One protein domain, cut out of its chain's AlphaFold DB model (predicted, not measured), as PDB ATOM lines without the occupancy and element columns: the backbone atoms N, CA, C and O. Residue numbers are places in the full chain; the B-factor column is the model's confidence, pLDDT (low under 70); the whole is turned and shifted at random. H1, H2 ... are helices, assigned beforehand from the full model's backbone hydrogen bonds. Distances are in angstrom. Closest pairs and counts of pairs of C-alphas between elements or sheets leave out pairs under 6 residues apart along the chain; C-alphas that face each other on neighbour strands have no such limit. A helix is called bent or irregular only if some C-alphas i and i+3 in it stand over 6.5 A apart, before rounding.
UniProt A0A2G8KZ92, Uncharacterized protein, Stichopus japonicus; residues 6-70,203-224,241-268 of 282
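Overview. This is residues 6 to 70, 203 to 224 and 241 to 268 of the 282 residues of an uncharacterized protein of Stichopus japonicus (UniProt A0A2G8KZ92). Three helices, H1, H2 and H4, stand side by side in a loose triangle, H2 running opposite ways to the other two, while the longest helix, H7, is a separate rod standing free of this body. Short H3 makes the corner between H2 and H4, H6 meets the last residues of H4, 62 to 63, at another corner, about perpendicular to it, and small H5 lies out past the last residues of H1. The printed part has 115 residues with seven named helices, H1 to H7 in chain order, and no named strand; the class is all helix. It is only just loose, close to compact, with a radius of gyration of the C-alphas of 16.2 A and spans of 49 by 35 by 25 A.

Arrangement. H7, residues 246 to 266, touches no helix. The hub is H4, residues 51 to 63. It touches H2, residues 24 to 43, opposite ways at a shallow tilt of 33 degrees, only just short of steep; the closest C-alphas, of His 37 and Leu 58, are 6.4 A apart. With residues 62 to 63 alone H4 touches H6, residues 218 to 224, about perpendicular at 74 degrees, the closest C-alphas being those of Ala 63 and Ala 219, 5.5 A apart. With residues 53 to 54 alone it touches H3, residues 45 to 49, only at the corner and only just, with 3 pairs of C-alphas within 8 A; the closest are those of Ile 47 and Ser 54, 5.5 A. H1, residues 6 to 22, and H2 form a helical hairpin at a shallow tilt of 21 degrees, in which H2 touches with residues 25 to 34 alone; the closest C-alphas are those of Ala 19 and Val 27, 5.6 A. H5, residues 206 to 209, is close to H1 but not clearly touching, with the C-alphas of Leu 21 and Trp 208 6.5 A apart. Every O i to N i+4 pair is within hydrogen-bond range in H2, H3, H6 and H7, against 11 of 13 in H1 and 8 of 9 in H4; H5 is too short for such a pair.

Along the chain. H7 is 30.1 A long and ends at C-alpha 266 (26.046, -7.599, 14.879). H2 measures 28.8 A, H1 23.1 A, H4 19.0 A, H6 9.8 A, H3 6.8 A and H5 5.5 A. H1 begins at C-alpha 6 (47.462, -1.202, 7.702); it has a kink of 45 degrees near residue 16 and is irregular, but only just, with C-alphas 13 and 16 6.8 A apart.

Size, cuts and confidence. The farthest C-alphas, of Ala 206 and Arg 268, are 50.0 A apart. Residues 71 to 202 and 225 to 240 are not printed, with gaps of 27.1 A and 21.0 A between the C-alphas across the two cuts. Of the links that are printed whole, none is long. Mean pLDDT of the printed part is 73.6; 32 residues are under 70, among them 203 to 216.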
ATOM      1  N   GLY A   6      46.317  -1.724   6.967       64.31
ATOM      2  CA  GLY A   6      47.462  -1.202   7.702       64.31
ATOM      3  C   GLY A   6      47.482   0.319   7.830       64.31
ATOM      4  O   GLY A   6      47.724   0.806   8.924       64.31
ATOM      5  N   ILE A   7      47.171   1.081   6.775       69.31
ATOM      6  CA  ILE A   7      47.270   2.550   6.835       69.31
ATOM      7  C   ILE A   7      46.202   3.150   7.762       69.31
ATOM      8  O   ILE A   7      46.513   4.029   8.560       69.31
ATOM      9  N   GLN A   8      44.964   2.651   7.726       69.94
ATOM     10  CA  GLN A   8      43.911   3.103   8.645       69.94
ATOM     11  C   GLN A   8      44.253   2.760  10.098       69.94
ATOM     12  O   GLN A   8      44.123   3.611  10.976       69.94
ATOM     13  N   TRP A   9      44.762   1.548  10.345       70.31
ATOM     14  CA  TRP A   9      45.244   1.158  11.672       70.31
ATOM     15  C   TRP A   9      46.423   2.018  12.129       70.31
ATOM     16  O   TRP A   9      46.470   2.397  13.295       70.31
ATOM     17  N   MET A  10      47.335   2.393  11.227       72.62
ATOM     18  CA  MET A  10      48.425   3.318  11.544       72.62
ATOM     19  C   MET A  10      47.892   4.683  11.980       72.62
ATOM     20  O   MET A  10      48.359   5.204  12.988       72.62
ATOM     21  N   PHE A  11      46.892   5.246  11.290       73.62
ATOM     22  CA  PHE A  11      46.268   6.508  11.711       73.62
ATOM     23  C   PHE A  11      45.525   6.387  13.045       73.62
ATOM     24  O   PHE A  11      45.567   7.318  13.846       73.62
ATOM     25  N   LEU A  12      44.902   5.239  13.318       72.12
ATOM     26  CA  LEU A  12      44.231   4.967  14.589       72.12
ATOM     27  C   LEU A  12      45.244   4.866  15.744       72.12
ATOM     28  O   LEU A  12      45.042   5.462  16.797       72.12
ATOM     29  N   VAL A  13      46.385   4.209  15.523       70.94
ATOM     30  CA  VAL A  13      47.508   4.171  16.480       70.94
ATOM     31  C   VAL A  13      48.167   5.547  16.639       70.94
ATOM     32  O   VAL A  13      48.687   5.865  17.708       70.94
ATOM     33  N   LEU A  14      48.121   6.394  15.607       73.94
ATOM     34  CA  LEU A  14      48.652   7.757  15.642       73.94
ATOM     35  C   LEU A  14      47.714   8.748  16.353       73.94
ATOM     36  O   LEU A  14      48.164   9.817  16.760       73.94
ATOM     37  N   MET A  15      46.429   8.426  16.535       76.00
ATOM     38  CA  MET A  15      45.461   9.335  17.162       76.00
ATOM     39  C   MET A  15      45.839   9.772  18.581       76.00
ATOM     40  O   MET A  15      45.799  10.975  18.828       76.00
ATOM     41  N   PRO A  16      46.246   8.881  19.507       69.88
ATOM     42  CA  PRO A  16      46.719   9.298  20.826       69.88
ATOM     43  C   PRO A  16      47.915  10.250  20.739       69.88
ATOM     44  O   PRO A  16      47.980  11.231  21.477       69.88
ATOM     45  N   LEU A  17      48.822  10.013  19.786       70.19
ATOM     46  CA  LEU A  17      49.971  10.882  19.544       70.19
ATOM     47  C   LEU A  17      49.518  12.258  19.036       70.19
ATOM     48  O   LEU A  17      49.955  13.277  19.566       70.19
ATOM     49  N   LEU A  18      48.574  12.311  18.097       71.50
ATOM     50  CA  LEU A  18      47.991  13.563  17.601       71.50
ATOM     51  C   LEU A  18      47.166  14.306  18.663       71.50
ATOM     52  O   LEU A  18      47.235  15.533  18.710       71.50
ATOM     53  N   ALA A  19      46.449  13.597  19.543       70.06
ATOM     54  CA  ALA A  19      45.713  14.186  20.671       70.06
ATOM     55  C   ALA A  19      46.676  14.890  21.620       70.06
ATOM     56  O   ALA A  19      46.439  16.023  22.034       70.06
ATOM     57  N   SER A  20      47.790  14.218  21.910       63.94
ATOM     58  CA  SER A  20      48.866  14.721  22.755       63.94
ATOM     59  C   SER A  20      49.495  16.005  22.180       63.94
ATOM     60  O   SER A  20      49.808  16.940  22.916       63.94
ATOM     61  N   LEU A  21      49.632  16.070  20.850       62.38
ATOM     62  CA  LEU A  21      50.348  17.121  20.128       62.38
ATOM     63  C   LEU A  21      49.490  18.356  19.853       62.38
ATOM     64  O   LEU A  21      49.884  19.492  20.120       62.38
ATOM     65  N   CYS A  22      48.328  18.126  19.254       65.75
ATOM     66  CA  CYS A  22      47.494  19.167  18.664       65.75
ATOM     67  C   CYS A  22      46.249  19.468  19.502       65.75
ATOM     68  O   CYS A  22      45.523  20.417  19.203       65.75
ATOM     69  N   GLY A  23      46.031  18.695  20.566       68.88
ATOM     70  CA  GLY A  23      44.844  18.762  21.397       68.88
ATOM     71  C   GLY A  23      43.693  17.903  20.862       68.88
ATOM     72  O   GLY A  23      43.755  17.352  19.757       68.88
ATOM     73  N   PRO A  24      42.614  17.796  21.653       73.88
ATOM     74  CA  PRO A  24      41.485  16.924  21.347       73.88
ATOM     75  C   PRO A  24      40.737  17.345  20.075       73.88
ATOM     76  O   PRO A  24      40.322  16.481  19.307       73.88
ATOM     77  N   ASP A  25      40.636  18.646  19.784       75.31
ATOM     78  CA  ASP A  25      39.886  19.156  18.625       75.31
ATOM     79  C   ASP A  25      40.386  18.607  17.284       75.31
ATOM     80  O   ASP A  25      39.592  18.289  16.396       75.31
ATOM     81  N   VAL A  26      41.706  18.471  17.117       77.69
ATOM     82  CA  VAL A  26      42.291  17.947  15.873       77.69
ATOM     83  C   VAL A  26      42.012  16.456  15.724       77.69
ATOM     84  O   VAL A  26      41.765  15.992  14.612       77.69
ATOM     85  N   VAL A  27      41.983  15.710  16.828       82.50
ATOM     86  CA  VAL A  27      41.686  14.272  16.804       82.50
ATOM     87  C   VAL A  27      40.228  14.002  16.496       82.50
ATOM     88  O   VAL A  27      39.944  13.138  15.673       82.50
ATOM     89  N   VAL A  28      39.320  14.788  17.069       85.12
ATOM     90  CA  VAL A  28      37.887  14.716  16.760       85.12
ATOM     91  C   VAL A  28      37.638  15.024  15.279       85.12
ATOM     92  O   VAL A  28      36.864  14.351  14.601       85.12
ATOM     93  N   ARG A  29      38.333  16.020  14.723       85.94
ATOM     94  CA  ARG A  29      38.224  16.336  13.293       85.94
ATOM     95  C   ARG A  29      38.858  15.255  12.413       85.94
ATOM     96  O   ARG A  29      38.303  14.935  11.366       85.94
ATOM     97  N   LEU A  30      39.967  14.647  12.833       84.25
ATOM     98  CA  LEU A  30      40.568  13.513  12.126       84.25
ATOM     99  C   LEU A  30      39.663  12.274  12.152       84.25
ATOM    100  O   LEU A  30      39.542  11.601  11.133       84.25
ATOM    101  N   SER A  31      39.000  11.973  13.271       87.81
ATOM    102  CA  SER A  31      38.078  10.835  13.339       87.81
ATOM    103  C   SER A  31      36.865  11.033  12.432       87.81
ATOM    104  O   SER A  31      36.439  10.076  11.790       87.81
ATOM    105  N   LEU A  32      36.375  12.268  12.276       88.19
ATOM    106  CA  LEU A  32      35.358  12.611  11.277       88.19
ATOM    107  C   LEU A  32      35.842  12.390   9.837       88.19
ATOM    108  O   LEU A  32      35.093  11.853   9.023       88.19
ATOM    109  N   ILE A  33      37.094  12.748   9.521       87.44
ATOM    110  CA  ILE A  33      37.703  12.464   8.208       87.44
ATOM    111  C   ILE A  33      37.757  10.952   7.955       87.44
ATOM    112  O   ILE A  33      37.385  10.497   6.873       87.44
ATOM    113  N   LEU A  34      38.191  10.167   8.946       86.06
ATOM    114  CA  LEU A  34      38.247   8.706   8.836       86.06
ATOM    115  C   LEU A  34      36.848   8.093   8.685       86.06
ATOM    116  O   LEU A  34      36.667   7.199   7.863       86.06
ATOM    117  N   MET A  35      35.850   8.606   9.409       86.75
ATOM    118  CA  MET A  35      34.455   8.173   9.283       86.75
ATOM    119  C   MET A  35      33.887   8.481   7.891       86.75
ATOM    120  O   MET A  35      33.197   7.653   7.295       86.75
ATOM    121  N   LEU A  36      34.203   9.657   7.342       87.56
ATOM    122  CA  LEU A  36      33.821  10.025   5.982       87.56
ATOM    123  C   LEU A  36      34.498   9.113   4.947       87.56
ATOM    124  O   LEU A  36      33.848   8.690   3.994       87.56
ATOM    125  N   HIS A  37      35.773   8.765   5.150       86.62
ATOM    126  CA  HIS A  37      36.485   7.803   4.303       86.62
ATOM    127  C   HIS A  37      35.793   6.437   4.295       86.62
ATOM    128  O   HIS A  37      35.514   5.919   3.214       86.62
ATOM    129  N   THR A  38      35.450   5.891   5.468       83.00
ATOM    130  CA  THR A  38      34.739   4.605   5.561       83.00
ATOM    131  C   THR A  38      33.358   4.673   4.916       83.00
ATOM    132  O   THR A  38      32.993   3.779   4.165       83.00
ATOM    133  N   PHE A  39      32.627   5.772   5.115       85.19
ATOM    134  CA  PHE A  39      31.303   5.963   4.525       85.19
ATOM    135  C   PHE A  39      31.338   6.010   2.990       85.19
ATOM    136  O   PHE A  39      30.537   5.357   2.325       85.19
ATOM    137  N   ILE A  40      32.296   6.742   2.408       84.31
ATOM    138  CA  ILE A  40      32.482   6.792   0.948       84.31
ATOM    139  C   ILE A  40      32.887   5.415   0.409       84.31
ATOM    140  O   ILE A  40      32.389   4.995  -0.636       84.31
ATOM    141  N   ALA A  41      33.778   4.713   1.116       81.06
ATOM    142  CA  ALA A  41      34.232   3.381   0.733       81.06
ATOM    143  C   ALA A  41      33.098   2.339   0.756       81.06
ATOM    144  O   ALA A  41      33.095   1.438  -0.081       81.06
ATOM    145  N   ASP A  42      32.138   2.479   1.672       80.31
ATOM    146  CA  ASP A  42      30.975   1.590   1.766       80.31
ATOM    147  C   ASP A  42      29.930   1.878   0.674       80.31
ATOM    148  O   ASP A  42      29.370   0.944   0.101       80.31
ATOM    149  N   ILE A  43      29.694   3.151   0.324       84.12
ATOM    150  CA  ILE A  43      28.735   3.528  -0.733       84.12
ATOM    151  C   ILE A  43      29.261   3.197  -2.134       84.12
ATOM    152  O   ILE A  43      28.491   2.791  -3.005       84.12
ATOM    153  N   LEU A  44      30.563   3.380  -2.375       82.75
ATOM    154  CA  LEU A  44      31.208   3.077  -3.655       82.75
ATOM    155  C   LEU A  44      32.079   1.812  -3.525       82.75
ATOM    156  O   LEU A  44      33.302   1.910  -3.388       82.75
ATOM    157  N   PRO A  45      31.503   0.599  -3.663       73.12
ATOM    158  CA  PRO A  45      32.249  -0.651  -3.500       73.12
ATOM    159  C   PRO A  45      33.383  -0.818  -4.527       73.12
ATOM    160  O   PRO A  45      34.349  -1.537  -4.269       73.12
ATOM    161  N   VAL A  46      33.315  -0.108  -5.662       75.88
ATOM    162  CA  VAL A  46      34.376  -0.044  -6.688       75.88
ATOM    163  C   VAL A  46      35.702   0.467  -6.103       75.88
ATOM    164  O   VAL A  46      36.773   0.015  -6.505       75.88
ATOM    165  N   ILE A  47      35.654   1.352  -5.101       70.81
ATOM    166  CA  ILE A  47      36.845   1.907  -4.440       70.81
ATOM    167  C   ILE A  47      37.591   0.832  -3.641       70.81
ATOM    168  O   ILE A  47      38.821   0.836  -3.600       70.81
ATOM    169  N   ASN A  48      36.867  -0.129  -3.063       66.69
ATOM    170  CA  ASN A  48      37.450  -1.227  -2.291       66.69
ATOM    171  C   ASN A  48      38.024  -2.348  -3.170       66.69
ATOM    172  O   ASN A  48      38.834  -3.146  -2.694       66.69
ATOM    173  N   GLN A  49      37.644  -2.408  -4.450       72.50
ATOM    174  CA  GLN A  49      38.182  -3.383  -5.404       72.50
ATOM    175  C   GLN A  49      39.576  -2.995  -5.919       72.50
ATOM    176  O   GLN A  49      40.356  -3.874  -6.286       72.50
ATOM    177  N   ILE A  50      39.919  -1.700  -5.899       76.56
ATOM    178  CA  ILE A  50      41.220  -1.183  -6.339       76.56
ATOM    179  C   ILE A  50      42.034  -0.747  -5.103       76.56
ATOM    180  O   ILE A  50      41.762   0.309  -4.530       76.56
ATOM    181  N   PRO A  51      43.077  -1.497  -4.692       65.25
ATOM    182  CA  PRO A  51      43.767  -1.279  -3.411       65.25
ATOM    183  C   PRO A  51      44.420   0.109  -3.286       65.25
ATOM    184  O   PRO A  51      44.458   0.702  -2.206       65.25
ATOM    185  N   PHE A  52      44.894   0.668  -4.400       79.00
ATOM    186  CA  PHE A  52      45.516   1.993  -4.423       79.00
ATOM    187  C   PHE A  52      44.501   3.139  -4.399       79.00
ATOM    188  O   PHE A  52      44.831   4.219  -3.918       79.00
ATOM    189  N   LEU A  53      43.265   2.914  -4.858       80.12
ATOM    190  CA  LEU A  53      42.248   3.963  -4.943       80.12
ATOM    191  C   LEU A  53      41.714   4.336  -3.558       80.12
ATOM    192  O   LEU A  53      41.605   5.518  -3.244       80.12
ATOM    193  N   SER A  54      41.469   3.342  -2.698       78.88
ATOM    194  CA  SER A  54      41.081   3.575  -1.298       78.88
ATOM    195  C   SER A  54      42.157   4.339  -0.516       78.88
ATOM    196  O   SER A  54      41.853   5.260   0.246       78.88
ATOM    197  N   THR A  55      43.431   4.018  -0.766       79.50
ATOM    198  CA  THR A  55      44.568   4.722  -0.155       79.50
ATOM    199  C   THR A  55      44.702   6.146  -0.699       79.50
ATOM    200  O   THR A  55      44.887   7.080   0.077       79.50
ATOM    201  N   ALA A  56      44.567   6.338  -2.014       83.50
ATOM    202  CA  ALA A  56      44.607   7.659  -2.636       83.50
ATOM    203  C   ALA A  56      43.481   8.561  -2.114       83.50
ATOM    204  O   ALA A  56      43.732   9.715  -1.776       83.50
ATOM    205  N   LEU A  57      42.270   8.015  -1.968       84.44
ATOM    206  CA  LEU A  57      41.138   8.706  -1.357       84.44
ATOM    207  C   LEU A  57      41.489   9.173   0.062       84.44
ATOM    208  O   LEU A  57      41.317  10.346   0.376       84.44
ATOM    209  N   LEU A  58      42.047   8.287   0.894       83.88
ATOM    210  CA  LEU A  58      42.471   8.640   2.250       83.88
ATOM    211  C   LEU A  58      43.524   9.757   2.255       83.88
ATOM    212  O   LEU A  58      43.402  10.703   3.027       83.88
ATOM    213  N   VAL A  59      44.533   9.682   1.384       84.12
ATOM    214  CA  VAL A  59      45.580  10.713   1.273       84.12
ATOM    215  C   VAL A  59      44.983  12.064   0.887       84.12
ATOM    216  O   VAL A  59      45.329  13.074   1.498       84.12
ATOM    217  N   VAL A  60      44.058  12.087  -0.077       85.94
ATOM    218  CA  VAL A  60      43.343  13.310  -0.467       85.94
ATOM    219  C   VAL A  60      42.570  13.865   0.729       85.94
ATOM    220  O   VAL A  60      42.759  15.023   1.083       85.94
ATOM    221  N   LEU A  61      41.778  13.036   1.409       84.88
ATOM    222  CA  LEU A  61      40.998  13.426   2.589       84.88
ATOM    223  C   LEU A  61      41.859  13.974   3.741       84.88
ATOM    224  O   LEU A  61      41.477  14.953   4.375       84.88
ATOM    225  N   VAL A  62      43.032  13.391   3.995       83.06
ATOM    226  CA  VAL A  62      43.978  13.841   5.037       83.06
ATOM    227  C   VAL A  62      44.730  15.119   4.623       83.06
ATOM    228  O   VAL A  62      45.159  15.900   5.481       83.06
ATOM    229  N   ALA A  63      44.885  15.359   3.318       82.50
ATOM    230  CA  ALA A  63      45.468  16.587   2.782       82.50
ATOM    231  C   ALA A  63      44.501  17.782   2.836       82.50
ATOM    232  O   ALA A  63      44.964  18.927   2.795       82.50
ATOM    233  N   LEU A  64      43.187  17.546   2.963       80.31
ATOM    234  CA  LEU A  64      42.220  18.624   3.154       80.31
ATOM    235  C   LEU A  64      42.471  19.369   4.480       80.31
ATOM    236  O   LEU A  64      42.929  18.789   5.471       80.31
ATOM    237  N   PRO A  65      42.177  20.681   4.519       75.75
ATOM    238  CA  PRO A  65      42.305  21.457   5.739       75.75
ATOM    239  C   PRO A  65      41.355  20.913   6.808       75.75
ATOM    240  O   PRO A  65      40.175  20.668   6.560       75.75
ATOM    241  N   VAL A  66      41.856  20.806   8.039       69.44
ATOM    242  CA  VAL A  66      41.109  20.284   9.201       69.44
ATOM    243  C   VAL A  66      39.885  21.162   9.533       69.44
ATOM    244  O   VAL A  66      38.978  20.758  10.259       69.44
ATOM    245  N   ASN A  67      39.816  22.371   8.966       71.00
ATOM    246  CA  ASN A  67      38.680  23.279   9.082       71.00
ATOM    247  C   ASN A  67      37.530  23.024   8.095       71.00
ATOM    248  O   ASN A  67      36.601  23.822   8.042       71.00
ATOM    249  N   LEU A  68      37.572  21.925   7.332       78.38
ATOM    250  CA  LEU A  68      36.472  21.525   6.451       78.38
ATOM    251  C   LEU A  68      35.160  21.315   7.222       78.38
ATOM    252  O   LEU A  68      34.085  21.643   6.724       78.38
ATOM    253  N   PHE A  69      35.244  20.772   8.438       82.31
ATOM    254  CA  PHE A  69      34.068  20.509   9.258       82.31
ATOM    255  C   PHE A  69      33.666  21.752  10.061       82.31
ATOM    256  O   PHE A  69      34.502  22.307  10.783       82.31
ATOM    257  N   PRO A  70      32.390  22.177   9.988       85.69
ATOM    258  CA  PRO A  70      31.914  23.316  10.755       85.69
ATOM    259  C   PRO A  70      31.953  23.000  12.253       85.69
ATOM    260  O   PRO A  70      31.670  21.875  12.669       85.69
ATOM    261  N   LYS A 203      51.067  19.565  30.420       61.47
ATOM    262  CA  LYS A 203      51.247  20.740  29.563       61.47
ATOM    263  C   LYS A 203      51.984  20.317  28.287       61.47
ATOM    264  O   LYS A 203      53.067  19.737  28.402       61.47
ATOM    265  N   PRO A 204      51.457  20.623  27.089       62.69
ATOM    266  CA  PRO A 204      52.181  20.344  25.861       62.69
ATOM    267  C   PRO A 204      53.469  21.185  25.826       62.69
ATOM    268  O   PRO A 204      53.468  22.331  26.288       62.69
ATOM    269  N   PRO A 205      54.589  20.661  25.303       60.09
ATOM    270  CA  PRO A 205      55.806  21.444  25.132       60.09
ATOM    271  C   PRO A 205      55.555  22.663  24.230       60.09
ATOM    272  O   PRO A 205      54.894  22.581  23.197       60.09
ATOM    273  N   ALA A 206      56.131  23.809  24.609       59.44
ATOM    274  CA  ALA A 206      55.907  25.109  23.963       59.44
ATOM    275  C   ALA A 206      56.272  25.148  22.463       59.44
ATOM    276  O   ALA A 206      55.807  26.008  21.716       59.44
ATOM    277  N   THR A 207      57.091  24.203  21.992       56.97
ATOM    278  CA  THR A 207      57.411  24.029  20.569       56.97
ATOM    279  C   THR A 207      56.192  23.632  19.731       56.97
ATOM    280  O   THR A 207      56.181  23.900  18.531       56.97
ATOM    281  N   TRP A 208      55.157  23.046  20.341       57.22
ATOM    282  CA  TRP A 208      53.959  22.551  19.656       57.22
ATOM    283  C   TRP A 208      52.858  23.603  19.500       57.22
ATOM    284  O   TRP A 208      52.076  23.539  18.554       57.22
ATOM    285  N   GLU A 209      52.826  24.629  20.353       56.28
ATOM    286  CA  GLU A 209      51.832  25.707  20.251       56.28
ATOM    287  C   GLU A 209      51.998  26.552  18.980       56.28
ATOM    288  O   GLU A 209      51.005  27.026  18.427       56.28
ATOM    289  N   ARG A 210      53.221  26.663  18.440       52.31
ATOM    290  CA  ARG A 210      53.484  27.367  17.169       52.31
ATOM    291  C   ARG A 210      52.864  26.697  15.941       52.31
ATOM    292  O   ARG A 210      52.708  27.367  14.926       52.31
ATOM    293  N   SER A 211      52.499  25.415  16.018       51.72
ATOM    294  CA  SER A 211      51.886  24.681  14.903       51.72
ATOM    295  C   SER A 211      50.361  24.847  14.823       51.72
ATOM    296  O   SER A 211      49.761  24.359  13.868       51.72
ATOM    297  N   LYS A 212      49.715  25.534  15.780       54.50
ATOM    298  CA  LYS A 212      48.255  25.771  15.812       54.50
ATOM    299  C   LYS A 212      47.792  26.851  14.815       54.50
ATOM    300  O   LYS A 212      46.958  27.695  15.133       54.50
ATOM    301  N   SER A 213      48.341  26.853  13.606       57.44
ATOM    302  CA  SER A 213      47.812  27.669  12.514       57.44
ATOM    303  C   SER A 213      46.462  27.095  12.077       57.44
ATOM    304  O   SER A 213      46.373  25.920  11.728       57.44
ATOM    305  N   LEU A 214      45.411  27.921  12.060       52.12
ATOM    306  CA  LEU A 214      44.034  27.540  11.696       52.12
ATOM    307  C   LEU A 214      43.888  26.912  10.290       52.12
ATOM    308  O   LEU A 214      42.825  26.385   9.959       52.12
ATOM    309  N   HIS A 215      44.932  26.978   9.461       52.69
ATOM    310  CA  HIS A 215      44.927  26.543   8.064       52.69
ATOM    311  C   HIS A 215      45.794  25.309   7.780       52.69
ATOM    312  O   HIS A 215      45.859  24.883   6.627       52.69
ATOM    313  N   SER A 216      46.457  24.721   8.781       63.12
ATOM    314  CA  SER A 216      47.314  23.555   8.543       63.12
ATOM    315  C   SER A 216      46.491  22.292   8.283       63.12
ATOM    316  O   SER A 216      45.602  21.971   9.072       63.12
ATOM    317  N   SER A 217      46.792  21.553   7.212       71.69
ATOM    318  CA  SER A 217      46.242  20.205   6.992       71.69
ATOM    319  C   SER A 217      46.897  19.174   7.920       71.69
ATOM    320  O   SER A 217      48.000  19.393   8.427       71.69
ATOM    321  N   VAL A 218      46.253  18.018   8.127       68.88
ATOM    322  CA  VAL A 218      46.821  16.932   8.955       68.88
ATOM    323  C   VAL A 218      48.171  16.470   8.396       68.88
ATOM    324  O   VAL A 218      49.109  16.227   9.153       68.88
ATOM    325  N   ALA A 219      48.308  16.434   7.068       68.50
ATOM    326  CA  ALA A 219      49.568  16.124   6.396       68.50
ATOM    327  C   ALA A 219      50.682  17.145   6.708       68.50
ATOM    328  O   ALA A 219      51.827  16.753   6.919       68.50
ATOM    329  N   GLN A 220      50.361  18.442   6.787       72.69
ATOM    330  CA  GLN A 220      51.330  19.482   7.156       72.69
ATOM    331  C   GLN A 220      51.749  19.389   8.625       72.69
ATOM    332  O   GLN A 220      52.921  19.598   8.936       72.69
ATOM    333  N   ILE A 221      50.824  19.021   9.514       70.69
ATOM    334  CA  ILE A 221      51.117  18.755  10.929       70.69
ATOM    335  C   ILE A 221      52.091  17.568  11.052       70.69
ATOM    336  O   ILE A 221      53.113  17.665  11.733       70.69
ATOM    337  N   LEU A 222      51.824  16.473  10.332       71.25
ATOM    338  CA  LEU A 222      52.702  15.297  10.265       71.25
ATOM    339  C   LEU A 222      54.079  15.619   9.664       71.25
ATOM    340  O   LEU A 222      55.104  15.168  10.175       71.25
ATOM    341  N   TYR A 223      54.118  16.423   8.602       71.94
ATOM    342  CA  TYR A 223      55.367  16.864   7.982       71.94
ATOM    343  C   TYR A 223      56.203  17.737   8.927       71.94
ATOM    344  O   TYR A 223      57.420  17.551   9.031       71.94
ATOM    345  N   GLY A 224      55.550  18.642   9.662       66.75
ATOM    346  CA  GLY A 224      56.179  19.447  10.706       66.75
ATOM    347  C   GLY A 224      56.769  18.587  11.823       66.75
ATOM    348  O   GLY A 224      57.868  18.872  12.294       66.75
ATOM    349  N   TRP A 241      55.178   8.057  26.627       70.62
ATOM    350  CA  TRP A 241      55.361   6.947  27.563       70.62
ATOM    351  C   TRP A 241      54.424   7.065  28.767       70.62
ATOM    352  O   TRP A 241      53.879   6.069  29.230       70.62
ATOM    353  N   SER A 242      54.170   8.294  29.229       67.31
ATOM    354  CA  SER A 242      53.157   8.568  30.251       67.31
ATOM    355  C   SER A 242      51.732   8.274  29.762       67.31
ATOM    356  O   SER A 242      50.898   7.862  30.563       67.31
ATOM    357  N   LEU A 243      51.443   8.468  28.469       64.94
ATOM    358  CA  LEU A 243      50.154   8.131  27.845       64.94
ATOM    359  C   LEU A 243      49.992   6.622  27.594       64.94
ATOM    360  O   LEU A 243      48.885   6.094  27.706       64.94
ATOM    361  N   LEU A 244      51.089   5.912  27.318       70.25
ATOM    362  CA  LEU A 244      51.167   4.449  27.183       70.25
ATOM    363  C   LEU A 244      51.318   3.728  28.533       70.25
ATOM    364  O   LEU A 244      51.972   2.688  28.634       70.25
ATOM    365  N   SER A 245      50.696   4.262  29.584       71.25
ATOM    366  CA  SER A 245      50.632   3.573  30.869       71.25
ATOM    367  C   SER A 245      50.114   2.129  30.690       71.25
ATOM    368  O   SER A 245      49.224   1.885  29.870       71.25
ATOM    369  N   PRO A 246      50.610   1.147  31.460       71.19
ATOM    370  CA  PRO A 246      50.129  -0.232  31.367       71.19
ATOM    371  C   PRO A 246      48.601  -0.344  31.480       71.19
ATOM    372  O   PRO A 246      47.978  -1.179  30.831       71.19
ATOM    373  N   THR A 247      47.981   0.548  32.251       70.44
ATOM    374  CA  THR A 247      46.533   0.631  32.441       70.44
ATOM    375  C   THR A 247      45.789   1.073  31.190       70.44
ATOM    376  O   THR A 247      44.796   0.446  30.828       70.44
ATOM    377  N   THR A 248      46.275   2.103  30.493       69.75
ATOM    378  CA  THR A 248      45.657   2.571  29.242       69.75
ATOM    379  C   THR A 248      45.803   1.530  28.137       69.75
ATOM    380  O   THR A 248      44.863   1.322  27.375       69.75
ATOM    381  N   VAL A 249      46.929   0.810  28.091       74.38
ATOM    382  CA  VAL A 249      47.131  -0.300  27.146       74.38
ATOM    383  C   VAL A 249      46.157  -1.446  27.424       74.38
ATOM    384  O   VAL A 249      45.504  -1.918  26.497       74.38
ATOM    385  N   VAL A 250      46.007  -1.866  28.684       75.06
ATOM    386  CA  VAL A 250      45.049  -2.922  29.061       75.06
ATOM    387  C   VAL A 250      43.618  -2.516  28.706       75.06
ATOM    388  O   VAL A 250      42.904  -3.302  28.087       75.06
ATOM    389  N   MET A 251      43.216  -1.279  29.010       72.94
ATOM    390  CA  MET A 251      41.895  -0.761  28.633       72.94
ATOM    391  C   MET A 251      41.705  -0.728  27.116       72.94
ATOM    392  O   MET A 251      40.652  -1.121  26.625       72.94
ATOM    393  N   LEU A 252      42.719  -0.320  26.352       74.81
ATOM    394  CA  LEU A 252      42.649  -0.282  24.890       74.81
ATOM    395  C   LEU A 252      42.520  -1.685  24.283       74.81
ATOM    396  O   LEU A 252      41.752  -1.878  23.337       74.81
ATOM    397  N   VAL A 253      43.223  -2.674  24.841       78.25
ATOM    398  CA  VAL A 253      43.101  -4.082  24.434       78.25
ATOM    399  C   VAL A 253      41.706  -4.618  24.757       78.25
ATOM    400  O   VAL A 253      41.069  -5.199  23.878       78.25
ATOM    401  N   MET A 254      41.201  -4.369  25.968       76.25
ATOM    402  CA  MET A 254      39.845  -4.762  26.372       76.25
ATOM    403  C   MET A 254      38.784  -4.121  25.474       76.25
ATOM    404  O   MET A 254      37.934  -4.823  24.930       76.25
ATOM    405  N   ARG A 255      38.890  -2.815  25.216       77.31
ATOM    406  CA  ARG A 255      38.027  -2.072  24.283       77.31
ATOM    407  C   ARG A 255      38.029  -2.679  22.893       77.31
ATOM    408  O   ARG A 255      36.973  -2.928  22.318       77.31
ATOM    409  N   SER A 256      39.216  -2.959  22.365       76.38
ATOM    410  CA  SER A 256      39.368  -3.569  21.043       76.38
ATOM    411  C   SER A 256      38.710  -4.949  20.991       76.38
ATOM    412  O   SER A 256      37.996  -5.254  20.037       76.38
ATOM    413  N   PHE A 257      38.888  -5.763  22.034       78.81
ATOM    414  CA  PHE A 257      38.255  -7.075  22.146       78.81
ATOM    415  C   PHE A 257      36.722  -6.980  22.174       78.81
ATOM    416  O   PHE A 257      36.050  -7.674  21.410       78.81
ATOM    417  N   VAL A 258      36.169  -6.074  22.982       78.69
ATOM    418  CA  VAL A 258      34.718  -5.865  23.110       78.69
ATOM    419  C   VAL A 258      34.112  -5.372  21.801       78.69
ATOM    420  O   VAL A 258      33.080  -5.887  21.373       78.69
ATOM    421  N   ILE A 259      34.772  -4.441  21.108       77.50
ATOM    422  CA  ILE A 259      34.327  -3.952  19.795       77.50
ATOM    423  C   ILE A 259      34.338  -5.083  18.758       77.50
ATOM    424  O   ILE A 259      33.384  -5.228  17.988       77.50
ATOM    425  N   LEU A 260      35.381  -5.920  18.741       77.69
ATOM    426  CA  LEU A 260      35.451  -7.080  17.846       77.69
ATOM    427  C   LEU A 260      34.337  -8.091  18.143       77.69
ATOM    428  O   LEU A 260      33.709  -8.609  17.215       77.69
ATOM    429  N   GLN A 261      34.047  -8.334  19.421       78.06
ATOM    430  CA  GLN A 261      32.965  -9.218  19.835       78.06
ATOM    431  C   GLN A 261      31.597  -8.642  19.450       78.06
ATOM    432  O   GLN A 261      30.794  -9.352  18.841       78.06
ATOM    433  N   ALA A 262      31.355  -7.354  19.704       73.69
ATOM    434  CA  ALA A 262      30.132  -6.656  19.314       73.69
ATOM    435  C   ALA A 262      29.912  -6.705  17.796       73.69
ATOM    436  O   ALA A 262      28.814  -7.028  17.345       73.69
ATOM    437  N   ARG A 263      30.969  -6.496  16.997       75.19
ATOM    438  CA  ARG A 263      30.915  -6.657  15.537       75.19
ATOM    439  C   ARG A 263      30.532  -8.081  15.138       75.19
ATOM    440  O   ARG A 263      29.696  -8.254  14.257       75.19
ATOM    441  N   SER A 264      31.118  -9.089  15.787       73.06
ATOM    442  CA  SER A 264      30.816 -10.500  15.502       73.06
ATOM    443  C   SER A 264      29.358 -10.863  15.801       73.06
ATOM    444  O   SER A 264      28.769 -11.686  15.100       73.06
ATOM    445  N   ILE A 265      28.761 -10.226  16.815       72.12
ATOM    446  CA  ILE A 265      27.354 -10.396  17.181       72.12
ATOM    447  C   ILE A 265      26.466  -9.651  16.181       72.12
ATOM    448  O   ILE A 265      25.531 -10.245  15.652       72.12
ATOM    449  N   ALA A 266      26.790  -8.397  15.852       70.25
ATOM    450  CA  ALA A 266      26.046  -7.599  14.879       70.25
ATOM    451  C   ALA A 266      25.992  -8.274  13.499       70.25
ATOM    452  O   ALA A 266      24.933  -8.315  12.885       70.25
ATOM    453  N   SER A 267      27.088  -8.898  13.048       71.62
ATOM    454  CA  SER A 267      27.107  -9.649  11.782       71.62
ATOM    455  C   SER A 267      26.245 -10.918  11.778       71.62
ATOM    456  O   SER A 267      26.011 -11.486  10.717       71.62
ATOM    457  N   ARG A 268      25.801 -11.399  12.948       66.44
ATOM    458  CA  ARG A 268      24.909 -12.564  13.074       66.44
ATOM    459  C   ARG A 268      23.434 -12.178  13.145       66.44
ATOM    460  O   ARG A 268      22.591 -13.067  13.074       66.44
TER     461      ARG A 268